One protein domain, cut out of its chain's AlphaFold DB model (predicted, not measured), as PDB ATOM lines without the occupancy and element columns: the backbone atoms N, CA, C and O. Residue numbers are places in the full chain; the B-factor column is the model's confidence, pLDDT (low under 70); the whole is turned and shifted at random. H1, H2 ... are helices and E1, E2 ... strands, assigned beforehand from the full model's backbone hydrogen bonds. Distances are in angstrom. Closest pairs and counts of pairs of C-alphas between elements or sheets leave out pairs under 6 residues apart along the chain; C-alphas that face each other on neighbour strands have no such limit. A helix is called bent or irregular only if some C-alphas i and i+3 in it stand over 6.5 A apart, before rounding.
ATOM      1  N   LEU A 200      62.132 183.860 220.453       96.38
ATOM      2  CA  LEU A 200      63.075 184.057 219.351       96.38
ATOM      3  C   LEU A 200      63.427 185.542 219.217       96.38
ATOM      4  O   LEU A 200      62.560 186.371 218.942       96.38
ATOM      5  N   PHE A 201      64.700 185.878 219.414       97.81
ATOM      6  CA  PHE A 201      65.187 187.255 219.429       97.81
ATOM      7  C   PHE A 201      66.231 187.487 218.331       97.81
ATOM      8  O   PHE A 201      67.361 187.011 218.408       97.81
ATOM      9  N   ALA A 202      65.847 188.251 217.312       97.75
ATOM     10  CA  ALA A 202      66.680 188.623 216.183       97.75
ATOM     11  C   ALA A 202      67.735 189.682 216.540       97.75
ATOM     12  O   ALA A 202      67.431 190.725 217.123       97.75
ATOM     13  N   VAL A 203      68.976 189.457 216.120       96.56
ATOM     14  CA  VAL A 203      70.108 190.363 216.338       96.56
ATOM     15  C   VAL A 203      70.869 190.537 215.020       96.56
ATOM     16  O   VAL A 203      71.068 189.553 214.309       96.56
ATOM     17  N   PRO A 204      71.345 191.743 214.662       94.31
ATOM     18  CA  PRO A 204      72.159 191.929 213.465       94.31
ATOM     19  C   PRO A 204      73.423 191.061 213.500       94.31
ATOM     20  O   PRO A 204      74.211 191.147 214.441       94.31
ATOM     21  N   LYS A 205      73.641 190.244 212.463       91.12
ATOM     22  CA  LYS A 205      74.773 189.306 212.348       91.12
ATOM     23  C   LYS A 205      76.126 190.001 212.203       91.12
ATOM     24  O   LYS A 205      77.128 189.450 212.642       91.12
ATOM     25  N   LYS A 206      76.155 191.167 211.552       86.94
ATOM     26  CA  LYS A 206      77.355 191.976 211.297       86.94
ATOM     27  C   LYS A 206      76.990 193.449 211.106       86.94
ATOM     28  O   LYS A 206      75.812 193.803 211.065       86.94
ATOM     29  N   GLY A 207      78.008 194.286 210.931       84.62
ATOM     30  CA  GLY A 207      77.874 195.701 210.587       84.62
ATOM     31  C   GLY A 207      78.285 196.632 211.724       84.62
ATOM     32  O   GLY A 207      78.588 196.197 212.831       84.62
ATOM     33  N   ARG A 208      78.264 197.941 211.453       83.69
ATOM     34  CA  ARG A 208      78.809 198.987 212.341       83.69
ATOM     35  C   ARG A 208      78.236 199.012 213.766       83.69
ATOM     36  O   ARG A 208      78.851 199.569 214.669       83.69
ATOM     37  N   LEU A 209      77.033 198.469 213.967       88.81
ATOM     38  CA  LEU A 209      76.350 198.453 215.267       88.81
ATOM     39  C   LEU A 209      76.516 197.129 216.019       88.81
ATOM     40  O   LEU A 209      76.098 197.050 217.171       88.81
ATOM     41  N   HIS A 210      77.124 196.115 215.398       90.69
ATOM     42  CA  HIS A 210      77.171 194.755 215.927       90.69
ATOM     43  C   HIS A 210      77.789 194.707 217.330       90.69
ATOM     44  O   HIS A 210      77.117 194.300 218.273       90.69
ATOM     45  N   ASP A 211      78.996 195.247 217.512       91.81
ATOM     46  CA  ASP A 211      79.691 195.219 218.807       91.81
ATOM     47  C   ASP A 211      78.937 195.963 219.914       91.81
ATOM     48  O   ASP A 211      78.944 195.547 221.074       91.81
ATOM     49  N   LYS A 212      78.264 197.069 219.570       93.88
ATOM     50  CA  LYS A 212      77.426 197.814 220.523       93.88
ATOM     51  C   LYS A 212      76.241 196.968 220.973       93.88
ATOM     52  O   LYS A 212      75.910 196.971 222.155       93.88
ATOM     53  N   ILE A 213      75.641 196.219 220.050       95.62
ATOM     54  CA  ILE A 213      74.535 195.314 220.351       95.62
ATOM     55  C   ILE A 213      75.023 194.122 221.180       95.62
ATOM     56  O   ILE A 213      74.376 193.779 222.162       95.62
ATOM     57  N   LEU A 214      76.190 193.543 220.884       94.44
ATOM     58  CA  LEU A 214      76.746 192.463 221.709       94.44
ATOM     59  C   LEU A 214      77.015 192.925 223.149       94.44
ATOM     60  O   LEU A 214      76.656 192.234 224.105       94.44
ATOM     61  N   LYS A 215      77.583 194.127 223.317       94.12
ATOM     62  CA  LYS A 215      77.780 194.751 224.637       94.12
ATOM     63  C   LYS A 215      76.453 194.996 225.357       94.12
ATOM     64  O   LYS A 215      76.365 194.729 226.552       94.12
ATOM     65  N   LEU A 216      75.429 195.453 224.634       95.69
ATOM     66  CA  LEU A 216      74.074 195.642 225.156       95.69
ATOM     67  C   LEU A 216      73.470 194.325 225.659       95.69
ATOM     68  O   LEU A 216      72.943 194.290 226.767       95.69
ATOM     69  N   LEU A 217      73.562 193.248 224.874       95.75
ATOM     70  CA  LEU A 217      73.048 191.929 225.253       95.75
ATOM     71  C   LEU A 217      73.754 191.410 226.511       95.75
ATOM     72  O   LEU A 217      73.084 191.051 227.481       95.75
ATOM     73  N   LYS A 218      75.092 191.468 226.541       94.44
ATOM     74  CA  LYS A 218      75.887 191.080 227.714       94.44
ATOM     75  C   LYS A 218      75.514 191.900 228.951       94.44
ATOM     76  O   LYS A 218      75.246 191.345 230.007       94.44
ATOM     77  N   GLY A 219      75.427 193.223 228.821       93.31
ATOM     78  CA  GLY A 219      75.062 194.120 229.920       93.31
ATOM     79  C   GLY A 219      73.611 193.989 230.402       93.31
ATOM     80  O   GLY A 219      73.297 194.232 231.571       93.31
ATOM     81  N   ALA A 220      72.716 193.537 229.525       94.94
ATOM     82  CA  ALA A 220      71.363 193.129 229.879       94.94
ATOM     83  C   ALA A 220      71.317 191.736 230.544       94.94
ATOM     84  O   ALA A 220      70.234 191.270 230.904       94.94
ATOM     85  N   GLY A 221      72.455 191.057 230.723       92.94
ATOM     86  CA  GLY A 221      72.529 189.705 231.274       92.94
ATOM     87  C   GLY A 221      71.876 188.668 230.364       92.94
ATOM     88  O   GLY A 221      71.216 187.755 230.858       92.94
ATOM     89  N   LEU A 222      71.947 188.858 229.044       93.56
ATOM     90  CA  LEU A 222      71.594 187.857 228.037       93.56
ATOM     91  C   LEU A 222      72.867 187.110 227.650       93.56
ATOM     92  O   LEU A 222      73.448 187.355 226.596       93.56
ATOM     93  N   ASP A 223      73.315 186.232 228.540       91.38
ATOM     94  CA  ASP A 223      74.517 185.436 228.334       91.38
ATOM     95  C   ASP A 223      74.230 184.296 227.360       91.38
ATOM     96  O   ASP A 223      73.210 183.609 227.458       91.38
ATOM     97  N   TYR A 224      75.123 184.108 226.398       92.44
ATOM     98  CA  TYR A 224      75.035 183.052 225.400       92.44
ATOM     99  C   TYR A 224      76.440 182.638 224.969       92.44
ATOM    100  O   TYR A 224      77.384 183.429 225.020       92.44
ATOM    101  N   HIS A 225      76.559 181.403 224.496       87.25
ATOM    102  CA  HIS A 225      77.718 180.954 223.741       87.25
ATOM    103  C   HIS A 225      77.285 180.727 222.295       87.25
ATOM    104  O   HIS A 225      76.253 180.105 222.039       87.25
ATOM    105  N   ARG A 226      78.053 181.270 221.353       83.69
ATOM    106  CA  ARG A 226      77.798 181.131 219.921       83.69
ATOM    107  C   ARG A 226      79.038 180.522 219.267       83.69
ATOM    108  O   ARG A 226      80.041 181.227 219.176       83.69
ATOM    109  N   PRO A 227      78.971 179.264 218.801       73.75
ATOM    110  CA  PRO A 227      80.037 178.679 218.002       73.75
ATOM    111  C   PRO A 227      80.241 179.453 216.696       73.75
ATOM    112  O   PRO A 227      79.285 179.991 216.119       73.75
ATOM    113  N   ASN A 228      81.478 179.478 216.198       54.84
ATOM    114  CA  ASN A 228      81.775 180.070 214.897       54.84
ATOM    115  C   ASN A 228      80.947 179.352 213.810       54.84
ATOM    116  O   ASN A 228      80.873 178.128 213.785       54.84
ATOM    117  N   ARG A 229      80.319 180.127 212.911       61.97
ATOM    118  CA  ARG A 229      79.434 179.694 211.797       61.97
ATOM    119  C   ARG A 229      78.000 179.275 212.128       61.97
ATOM    120  O   ARG A 229      77.262 178.943 211.204       61.97
ATOM    121  N   VAL A 230      77.559 179.359 213.381       74.62
ATOM    122  CA  VAL A 230      76.145 179.121 213.719       74.62
ATOM    123  C   VAL A 230      75.425 180.460 213.860       74.62
ATOM    124  O   VAL A 230      75.908 181.361 214.537       74.62
ATOM    125  N   ASP A 231      74.268 180.633 213.220       87.56
ATOM    126  CA  ASP A 231      73.458 181.865 213.311       87.56
ATOM    127  C   ASP A 231      72.422 181.830 214.440       87.56
ATOM    128  O   ASP A 231      71.599 182.725 214.579       87.56
ATOM    129  N   ILE A 232      72.486 180.808 215.284       87.25
ATOM    130  CA  ILE A 232      71.577 180.588 216.401       87.25
ATOM    131  C   ILE A 232      72.417 180.389 217.657       87.25
ATOM    132  O   ILE A 232      73.374 179.617 217.657       87.25
ATOM    133  N   ALA A 233      72.056 181.082 218.733       90.56
ATOM    134  CA  ALA A 233      72.670 180.898 220.038       90.56
ATOM    135  C   ALA A 233      71.602 180.822 221.126       90.56
ATOM    136  O   ALA A 233      70.683 181.642 221.187       90.56
ATOM    137  N   LEU A 234      71.729 179.838 222.010       90.25
ATOM    138  CA  LEU A 234      70.832 179.698 223.147       90.25
ATOM    139  C   LEU A 234      71.319 180.592 224.284       90.25
ATOM    140  O   LEU A 234      72.478 180.524 224.694       90.25
ATOM    141  N   CYS A 235      70.419 181.420 224.806       93.81
ATOM    142  CA  CYS A 235      70.683 182.151 226.032       93.81
ATOM    143  C   CYS A 235      70.686 181.181 227.222       93.81
ATOM    144  O   CYS A 235      69.733 180.419 227.410       93.81
ATOM    145  N   SER A 236      71.744 181.212 228.030       90.44
ATOM    146  CA  SER A 236      71.850 180.408 229.251       90.44
ATOM    147  C   SER A 236      71.053 181.011 230.411       90.44
ATOM    148  O   SER A 236      70.575 180.280 231.274       90.44
ATOM    149  N   SER A 237      70.860 182.335 230.424       88.88
ATOM    150  CA  SER A 237      70.231 183.056 231.538       88.88
ATOM    151  C   SER A 237      68.704 183.201 231.434       88.88
ATOM    152  O   SER A 237      68.050 183.545 232.424       88.88
ATOM    153  N   LEU A 238      68.123 182.989 230.247       92.12
ATOM    154  CA  LEU A 238      66.688 183.099 229.967       92.12
ATOM    155  C   LEU A 238      66.262 182.098 228.878       92.12
ATOM    156  O   LEU A 238      67.089 181.733 228.042       92.12
ATOM    157  N   PRO A 239      64.971 181.703 228.808       94.50
ATOM    158  CA  PRO A 239      64.417 180.914 227.703       94.50
ATOM    159  C   PRO A 239      64.280 181.783 226.439       94.50
ATOM    160  O   PRO A 239      63.189 182.069 225.954       94.50
ATOM    161  N   VAL A 240      65.417 182.261 225.939       95.81
ATOM    162  CA  VAL A 240      65.567 183.114 224.762       95.81
ATOM    163  C   VAL A 240      66.556 182.444 223.819       95.81
ATOM    164  O   VAL A 240      67.592 181.928 224.243       95.81
ATOM    165  N   THR A 241      66.246 182.450 222.536       94.75
ATOM    166  CA  THR A 241      67.128 181.999 221.466       94.75
ATOM    167  C   THR A 241      67.472 183.210 220.617       94.75
ATOM    168  O   THR A 241      66.589 183.828 220.025       94.75
ATOM    169  N   LEU A 242      68.753 183.571 220.591       96.00
ATOM    170  CA  LEU A 242      69.264 184.649 219.758       96.00
ATOM    171  C   LEU A 242      69.448 184.134 218.331       96.00
ATOM    172  O   LEU A 242      70.086 183.101 218.125       96.00
ATOM    173  N   VAL A 243      68.906 184.863 217.360       94.75
ATOM    174  CA  VAL A 243      68.983 184.541 215.931       94.75
ATOM    175  C   VAL A 243      69.720 185.675 215.223       94.75
ATOM    176  O   VAL A 243      69.244 186.806 215.179       94.75
ATOM    177  N   PHE A 244      70.905 185.395 214.695       92.94
ATOM    178  CA  PHE A 244      71.778 186.372 214.055       92.94
ATOM    179  C   PHE A 244      71.458 186.486 212.565       92.94
ATOM    180  O   PHE A 244      71.736 185.570 211.797       92.94
ATOM    181  N   LEU A 245      70.913 187.626 212.145       91.12
ATOM    182  CA  LEU A 245      70.379 187.834 210.794       91.12
ATOM    183  C   LEU A 245      70.922 189.106 210.134       91.12
ATOM    184  O   LEU A 245      71.397 190.007 210.833       91.12
ATOM    185  N   PRO A 246      70.863 189.227 208.799       90.62
ATOM    186  CA  PRO A 246      71.022 190.518 208.136       90.62
ATOM    187  C   PRO A 246      70.028 191.538 208.703       90.62
ATOM    188  O   PRO A 246      68.857 191.226 208.903       90.62
ATOM    189  N   ALA A 247      70.489 192.763 208.973       90.00
ATOM    190  CA  ALA A 247      69.649 193.786 209.603       90.00
ATOM    191  C   ALA A 247      68.397 194.122 208.773       90.00
ATOM    192  O   ALA A 247      67.350 194.386 209.362       90.00
ATOM    193  N   SER A 248      68.507 194.044 207.439       90.12
ATOM    194  CA  SER A 248      67.424 194.234 206.463       90.12
ATOM    195  C   SER A 248      66.234 193.302 206.680       90.12
ATOM    196  O   SER A 248      65.101 193.690 206.422       90.12
ATOM    197  N   ASP A 249      66.477 192.094 207.189       92.88
ATOM    198  CA  ASP A 249      65.466 191.033 207.227       92.88
ATOM    199  C   ASP A 249      64.727 191.008 208.575       92.88
ATOM    200  O   ASP A 249      63.630 190.464 208.696       92.88
ATOM    201  N   ILE A 250      65.322 191.619 209.607       96.50
ATOM    202  CA  ILE A 250      64.836 191.552 210.992       96.50
ATOM    203  C   ILE A 250      63.433 192.151 211.128       96.50
ATOM    204  O   ILE A 250      62.572 191.533 211.754       96.50
ATOM    205  N   ALA A 251      63.186 193.333 210.554       96.62
ATOM    206  CA  ALA A 251      61.879 193.988 210.653       96.62
ATOM    207  C   ALA A 251      60.771 193.152 209.993       96.62
ATOM    208  O   ALA A 251      59.658 193.065 210.519       96.62
ATOM    209  N   THR A 252      61.088 192.500 208.874       95.62
ATOM    210  CA  THR A 252      60.157 191.630 208.154       95.62
ATOM    211  C   THR A 252      59.835 190.384 208.966       95.62
ATOM    212  O   THR A 252      58.672 190.156 209.286       95.62
ATOM    213  N   TYR A 253      60.845 189.634 209.415       96.50
ATOM    214  CA  TYR A 253      60.617 188.397 210.172       96.50
ATOM    215  C   TYR A 253      59.959 188.623 211.536       96.50
ATOM    216  O   TYR A 253      59.193 187.773 211.998       96.50
ATOM    217  N   VAL A 254      60.228 189.759 212.188       97.38
ATOM    218  CA  VAL A 254      59.490 190.145 213.396       97.38
ATOM    219  C   VAL A 254      58.054 190.511 213.038       97.38
ATOM    220  O   VAL A 254      57.149 190.049 213.712       97.38
ATOM    221  N   GLY A 255      57.800 191.278 211.976       96.06
ATOM    222  CA  GLY A 255      56.437 191.646 211.567       96.06
ATOM    223  C   GLY A 255      55.566 190.457 211.141       96.06
ATOM    224  O   GLY A 255      54.392 190.396 211.501       96.06
ATOM    225  N   GLU A 256      56.144 189.481 210.438       94.50
ATOM    226  CA  GLU A 256      55.464 188.262 209.966       94.50
ATOM    227  C   GLU A 256      55.199 187.236 211.086       94.50
ATOM    228  O   GLU A 256      54.414 186.304 210.914       94.50
ATOM    229  N   GLY A 257      55.812 187.421 212.260       92.06
ATOM    230  CA  GLY A 257      55.640 186.534 213.416       92.06
ATOM    231  C   GLY A 257      56.533 185.295 213.393       92.06
ATOM    232  O   GLY A 257      56.323 184.369 214.178       92.06
ATOM    233  N   ASN A 258      57.544 185.272 212.522       92.38
ATOM    234  CA  ASN A 258      58.598 184.260 212.517       92.38
ATOM    235  C   ASN A 258      59.528 184.424 213.727       92.38
ATOM    236  O   ASN A 258      60.100 183.441 214.195       92.38
ATOM    237  N   LEU A 259      59.676 185.657 214.223       95.56
ATOM    238  CA  LEU A 259      60.488 186.028 215.383       95.56
ATOM    239  C   LEU A 259      59.662 186.896 216.343       95.56
ATOM    240  O   LEU A 259      58.802 187.663 215.917       95.56
ATOM    241  N   ASP A 260      59.927 186.788 217.645       97.25
ATOM    242  CA  ASP A 260      59.176 187.512 218.678       97.25
ATOM    243  C   ASP A 260      59.734 188.922 218.927       97.25
ATOM    244  O   ASP A 260      58.976 189.866 219.149       97.25
ATOM    245  N   LEU A 261      61.064 189.054 218.917       98.00
ATOM    246  CA  LEU A 261      61.809 190.289 219.172       98.00
ATOM    247  C   LEU A 261      62.877 190.515 218.106       98.00
ATOM    248  O   LEU A 261      63.395 189.558 217.531       98.00
ATOM    249  N   GLY A 262      63.299 191.765 217.923       98.06
ATOM    250  CA  GLY A 262      64.445 192.101 217.082       98.06
ATOM    251  C   GLY A 262      65.127 193.412 217.458       98.06
ATOM    252  O   GLY A 262      64.498 194.304 218.017       98.06
ATOM    253  N   ILE A 263      66.419 193.539 217.147       98.44
ATOM    254  CA  ILE A 263      67.117 194.832 217.121       98.44
ATOM    255  C   ILE A 263      67.394 195.206 215.668       98.44
ATOM    256  O   ILE A 263      68.095 194.482 214.967       98.44
ATOM    257  N   THR A 264      66.880 196.348 215.222       96.69
ATOM    258  CA  THR A 264      67.135 196.884 213.875       96.69
ATOM    259  C   THR A 264      67.072 198.417 213.878       96.69
ATOM    260  O   THR A 264      66.964 199.025 214.942       96.69
ATOM    261  N   GLY A 265      67.225 199.055 212.719       96.00
ATOM    262  CA  GLY A 265      67.077 200.502 212.547       96.00
ATOM    263  C   GLY A 265      65.646 200.906 212.184       96.00
ATOM    264  O   GLY A 265      64.924 200.139 211.549       96.00
ATOM    265  N   GLN A 266      65.234 202.118 212.562       97.00
ATOM    266  CA  GLN A 266      63.915 202.667 212.195       97.00
ATOM    267  C   GLN A 266      63.754 202.865 210.682       97.00
ATOM    268  O   GLN A 266      62.662 202.731 210.144       97.00
ATOM    269  N   ASP A 267      64.858 203.129 209.994       95.75
ATOM    270  CA  ASP A 267      64.980 203.151 208.538       95.75
ATOM    271  C   ASP A 267      64.595 201.807 207.911       95.75
ATOM    272  O   ASP A 267      63.835 201.780 206.949       95.75
ATOM    273  N   ILE A 268      65.035 200.692 208.501       96.00
ATOM    274  CA  ILE A 268      64.683 199.352 208.017       96.00
ATOM    275  C   ILE A 268      63.209 199.030 208.276       96.00
ATOM    276  O   ILE A 268      62.568 198.418 207.430       96.00
ATOM    277  N   ILE A 269      62.656 199.459 209.414       96.94
ATOM    278  CA  ILE A 269      61.224 199.290 209.719       96.94
ATOM    279  C   ILE A 269      60.364 200.076 208.724       96.94
ATOM    280  O   ILE A 269      59.366 199.566 208.215       96.94
ATOM    281  N   ALA A 270      60.755 201.319 208.429       96.62
ATOM    282  CA  ALA A 270      60.061 202.150 207.455       96.62
ATOM    283  C   ALA A 270      60.121 201.538 206.044       96.62
ATOM    284  O   ALA A 270      59.125 201.556 205.321       96.62
ATOM    285  N   GLU A 271      61.264 200.954 205.676       96.19
ATOM    286  CA  GLU A 271      61.469 200.304 204.381       96.19
ATOM    287  C   GLU A 271      60.706 198.987 204.235       96.19
ATOM    288  O   GLU A 271      60.103 198.745 203.192       96.19
ATOM    289  N   SER A 272      60.661 198.152 205.278       94.62
ATOM    290  CA  SER A 272      59.967 196.859 205.227       94.62
ATOM    291  C   SER A 272      58.444 196.990 205.150       94.62
ATOM    292  O   SER A 272      57.766 196.029 204.786       94.62
ATOM    293  N   ARG A 273      57.887 198.155 205.524       92.81
ATOM    294  CA  ARG A 273      56.436 198.413 205.641       92.81
ATOM    295  C   ARG A 273      55.706 197.398 206.527       92.81
ATOM    296  O   ARG A 273      54.490 197.226 206.422       92.81
ATOM    297  N   THR A 274      56.437 196.726 207.413       92.56
ATOM    298  CA  THR A 274      55.872 195.738 208.326       92.56
ATOM    299  C   THR A 274      55.401 196.394 209.614       92.56
ATOM    300  O   THR A 274      55.976 197.363 210.106       92.56
ATOM    301  N   LYS A 275      54.319 195.856 210.181       95.06
ATOM    302  CA  LYS A 275      53.783 196.344 211.450       95.06
ATOM    303  C   LYS A 275      54.492 195.651 212.609       95.06
ATOM    304  O   LYS A 275      54.319 194.452 212.813       95.06
ATOM    305  N   VAL A 276      55.245 196.426 213.379       97.31
ATOM    306  CA  VAL A 276      55.946 195.985 214.590       97.31
ATOM    307  C   VAL A 276      55.700 196.977 215.720       97.31
ATOM    308  O   VAL A 276      55.414 198.147 215.467       97.31
ATOM    309  N   ASP A 277      55.819 196.518 216.961       97.81
ATOM    310  CA  ASP A 277      55.801 197.404 218.123       97.81
ATOM    311  C   ASP A 277      57.230 197.888 218.400       97.81
ATOM    312  O   ASP A 277      58.108 197.088 218.736       97.81
ATOM    313  N   GLU A 278      57.482 199.192 218.277       97.62
ATOM    314  CA  GLU A 278      58.744 199.811 218.701       97.62
ATOM    315  C   GLU A 278      58.766 199.950 220.228       97.62
ATOM    316  O   GLU A 278      58.158 200.852 220.802       97.62
ATOM    317  N   LEU A 279      59.464 199.035 220.903       97.19
ATOM    318  CA  LEU A 279      59.472 198.968 222.365       97.19
ATOM    319  C   LEU A 279      60.399 200.001 222.999       97.19
ATOM    320  O   LEU A 279      60.053 200.601 224.016       97.19
ATOM    321  N   LEU A 280      61.610 200.151 222.451       96.38
ATOM    322  CA  LEU A 280      62.650 200.958 223.081       96.38
ATOM    323  C   LEU A 280      63.678 201.489 222.073       96.38
ATOM    324  O   LEU A 280      64.404 200.699 221.464       96.38
ATOM    325  N   PRO A 281      63.842 202.818 221.971       96.50
ATOM    326  CA  PRO A 281      65.008 203.418 221.337       96.50
ATOM    327  C   PRO A 281      66.292 203.104 222.109       96.50
ATOM    328  O   PRO A 281      66.404 203.406 223.298       96.50
ATOM    329  N   LEU A 282      67.289 202.530 221.431       96.06
ATOM    330  CA  LEU A 282      68.531 202.085 222.072       96.06
ATOM    331  C   LEU A 282      69.549 203.218 222.275       96.06
ATOM    332  O   LEU A 282      70.537 203.054 222.989       96.06
ATOM    333  N   GLY A 283      69.316 204.383 221.660       92.88
ATOM    334  CA  GLY A 283      70.115 205.594 221.858       92.88
ATOM    335  C   GLY A 283      71.426 205.658 221.068       92.88
ATOM    336  O   GLY A 283      72.167 206.630 221.217       92.88
ATOM    337  N   PHE A 284      71.708 204.679 220.203       93.94
ATOM    338  CA  PHE A 284      72.874 204.654 219.314       93.94
ATOM    339  C   PHE A 284      72.490 204.355 217.859       93.94
ATOM    340  O   PHE A 284      71.359 203.978 217.564       93.94
ATOM    341  N   GLY A 285      73.448 204.530 216.940       93.25
ATOM    342  CA  GLY A 285      73.227 204.326 215.504       93.25
ATOM    343  C   GLY A 285      72.378 205.421 214.865       93.25
ATOM    344  O   GLY A 285      71.635 205.137 213.935       93.25
ATOM    345  N   LYS A 286      72.454 206.646 215.397       95.38
ATOM    346  CA  LYS A 286      71.674 207.789 214.922       95.38
ATOM    347  C   LYS A 286      72.171 208.233 213.547       95.38
ATOM    348  O   LYS A 286      73.349 208.541 213.400       95.38
ATOM    349  N   ILE A 383      62.413 196.081 218.726       98.44
ATOM    350  CA  ILE A 383      61.072 195.838 218.192       98.44
ATOM    351  C   ILE A 383      60.510 194.499 218.653       98.44
ATOM    352  O   ILE A 383      61.272 193.568 218.921       98.44
ATOM    353  N   ALA A 384      59.183 194.397 218.696       98.38
ATOM    354  CA  ALA A 384      58.459 193.163 218.972       98.38
ATOM    355  C   ALA A 384      57.371 192.883 217.936       98.38
ATOM    356  O   ALA A 384      56.795 193.799 217.346       98.38
ATOM    357  N   ASN A 385      57.051 191.601 217.764       97.81
ATOM    358  CA  ASN A 385      55.847 191.207 217.050       97.81
ATOM    359  C   ASN A 385      54.607 191.539 217.914       97.81
ATOM    360  O   ASN A 385      54.518 191.039 219.043       97.81
ATOM    361  N   PRO A 386      53.611 192.289 217.397       94.75
ATOM    362  CA  PRO A 386      52.422 192.672 218.173       94.75
ATOM    363  C   PRO A 386      51.550 191.488 218.631       94.75
ATOM    364  O   PRO A 386      50.761 191.592 219.575       94.75
ATOM    365  N   GLN A 387      51.673 190.351 217.948       94.44
ATOM    366  CA  GLN A 387      50.932 189.113 218.179       94.44
ATOM    367  C   GLN A 387      51.774 188.032 218.877       94.44
ATOM    368  O   GLN A 387      51.316 186.892 218.983       94.44
ATOM    369  N   SER A 388      52.974 188.353 219.383       93.19
ATOM    370  CA  SER A 388      53.796 187.369 220.093       93.19
ATOM    371  C   SER A 388      53.024 186.765 221.272       93.19
ATOM    372  O   SER A 388      52.466 187.473 222.119       93.19
ATOM    373  N   ALA A 389      53.035 185.434 221.355       90.94
ATOM    374  CA  ALA A 389      52.451 184.690 222.468       90.94
ATOM    375  C   ALA A 389      53.291 184.798 223.756       90.94
ATOM    376  O   ALA A 389      52.831 184.414 224.828       90.94
ATOM    377  N   ARG A 390      54.520 185.331 223.680       93.00
ATOM    378  CA  ARG A 390      55.505 185.347 224.776       93.00
ATOM    379  C   ARG A 390      55.664 186.725 225.416       93.00
ATOM    380  O   ARG A 390      56.781 187.143 225.729       93.00
ATOM    381  N   LYS A 391      54.550 187.428 225.633       93.44
ATOM    382  CA  LYS A 391      54.530 188.813 226.145       93.44
ATOM    383  C   LYS A 391      55.317 189.000 227.447       93.44
ATOM    384  O   LYS A 391      56.003 190.007 227.598       93.44
ATOM    385  N   ASP A 392      55.309 188.010 228.338       94.81
ATOM    386  CA  ASP A 392      56.057 188.069 229.602       94.81
ATOM    387  C   ASP A 392      57.577 188.066 229.393       94.81
ATOM    388  O   ASP A 392      58.311 188.809 230.049       94.81
ATOM    389  N   LEU A 393      58.073 187.247 228.457       95.44
ATOM    390  CA  LEU A 393      59.495 187.211 228.113       95.44
ATOM    391  C   LEU A 393      59.906 188.457 227.330       95.44
ATOM    392  O   LEU A 393      60.970 189.007 227.611       95.44
ATOM    393  N   VAL A 394      59.045 188.943 226.430       96.56
ATOM    394  CA  VAL A 394      59.228 190.224 225.732       96.56
ATOM    395  C   VAL A 394      59.409 191.355 226.745       96.56
ATOM    396  O   VAL A 394      60.412 192.071 226.710       96.56
ATOM    397  N   HIS A 395      58.486 191.472 227.704       95.75
ATOM    398  CA  HIS A 395      58.546 192.485 228.753       95.75
ATOM    399  C   HIS A 395      59.813 192.347 229.605       95.75
ATOM    400  O   HIS A 395      60.493 193.335 229.880       95.75
ATOM    401  N   LYS A 396      60.183 191.119 229.982       95.69
ATOM    402  CA  LYS A 396      61.390 190.854 230.770       95.69
ATOM    403  C   LYS A 396      62.659 191.289 230.033       95.69
ATOM    404  O   LYS A 396      63.481 191.981 230.629       95.69
ATOM    405  N   VAL A 397      62.813 190.926 228.758       96.38
ATOM    406  CA  VAL A 397      63.958 191.338 227.925       96.38
ATOM    407  C   VAL A 397      64.000 192.860 227.787       96.38
ATOM    408  O   VAL A 397      65.051 193.457 228.021       96.38
ATOM    409  N   HIS A 398      62.857 193.493 227.510       96.25
ATOM    410  CA  HIS A 398      62.740 194.949 227.456       96.25
ATOM    411  C   HIS A 398      63.238 195.610 228.755       96.25
ATOM    412  O   HIS A 398      64.118 196.468 228.694       96.25
ATOM    413  N   GLN A 399      62.770 195.170 229.929       95.88
ATOM    414  CA  GLN A 399      63.210 195.722 231.220       95.88
ATOM    415  C   GLN A 399      64.714 195.534 231.469       95.88
ATOM    416  O   GLN A 399      65.371 196.427 232.008       95.88
ATOM    417  N   ARG A 400      65.296 194.396 231.060       95.50
ATOM    418  CA  ARG A 400      66.743 194.161 231.210       95.50
ATOM    419  C   ARG A 400      67.579 195.107 230.344       95.50
ATOM    420  O   ARG A 400      68.570 195.651 230.833       95.50
ATOM    421  N   ILE A 401      67.167 195.309 229.092       96.00
ATOM    422  CA  ILE A 401      67.826 196.213 228.139       96.00
ATOM    423  C   ILE A 401      67.679 197.668 228.598       96.00
ATOM    424  O   ILE A 401      68.672 198.396 228.658       96.00
ATOM    425  N   LEU A 402      66.471 198.079 228.996       95.50
ATOM    426  CA  LEU A 402      66.210 199.412 229.543       95.50
ATOM    427  C   LEU A 402      67.070 199.689 230.779       95.50
ATOM    428  O   LEU A 402      67.623 200.783 230.914       95.50
ATOM    429  N   GLY A 403      67.214 198.700 231.663       94.88
ATOM    430  CA  GLY A 403      68.010 198.847 232.874       94.88
ATOM    431  C   GLY A 403      69.505 199.025 232.608       94.88
ATOM    432  O   GLY A 403      70.149 199.856 233.249       94.88
TER     433      GLY A 403
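Overview. This is residues 200 to 286 and 383 to 403 of the 481 residues of the protein "ATP phosphoribosyltransferase" of Phytophthora nicotianae (UniProt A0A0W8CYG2). A twisted sheet of four strands makes the core, with H2 over one face along E1 and E4, and H3 packed on H2 beyond it. H1 and H4 only graze the sheet, the hairpin of E2 and E3 makes one side of it, and beyond E4 the short stretch 383 to 384 lies between E4 and E5. The printed part has 108 residues with four named helices and five named strands, in the order E1 H1 E2 E3 H2 E4 H3 E5 H4; the class is mixed, helices and strands. The sheet's order is E2 E3 E1 E4, mixed. The whole is compact, with a radius of gyration of the C-alphas of 12.6 A, and rounded, spanning 33 by 30 by 26 A.

Along the chain. Find C-alpha 200 at (63.075, 184.057, 219.351); from there E1 runs through residues 200 to 204, 13.4 A. Beside it look for E3, residues 240 to 245, 15.5 A, and E4, residues 261 to 265, 13.3 A; E2 is residues 232 to 234. H2 is residues 247 to 255, 13.5 A, and is irregular, but only just: C-alphas 248 and 251 are 7.0 A apart. H3 is residues 266 to 272, E5 residues 277 to 281 and H1 residues 210 to 219, 14.2 A. H4, residues 391 to 403, 18.1 A, ends at C-alpha 403, at (68.010, 198.847, 232.874).

Arrangement. Start at the inner strand E1: it is parallel to E3 at 35 degrees, with N 203 and O 243 2.8 A apart, and parallel to E4 at 21 degrees, with N 202 and O 261 2.8 A apart. E2 and E3 form an antiparallel hairpin, with N 242 and O 233 2.8 A apart. E3, H2 and E4 form a split strand-helix-strand unit, two parallel strands with E1 between them, and its crossover is right-handed. H2 is on the sheet at a height of 7.1 A, over E1 and E4. H2 and H3 touch, closest at the C-alphas of Ala 251 and Ile 269, 5.4 A, at a steep tilt of 69 degrees, only just short of about perpendicular. Residues 383 to 384 pair antiparallel with 261 to 262 of E4 and with 277 to 278 of E5. H1 and H4 only just touch, only at their ends, with residue 401 alone of H4; the C-alphas of Leu 216 and Ile 401 are closest, 6.9 A. In H1, H3 and H4 every O i to N i+4 pair is within hydrogen-bond range; in H2, 3 of 5.

Size, cuts and confidence. Look for the two farthest C-alphas at Ser 236 and Glu 271, 33.5 A apart. Residues 287 to 382 are not printed, and C-alphas 286 and 383 are 16.3 A apart across this cut. The link from H1 to E2 is long, residues 220 to 231. The mean pLDDT of the printed part is 93.1, and residues 228 to 229 are under 70.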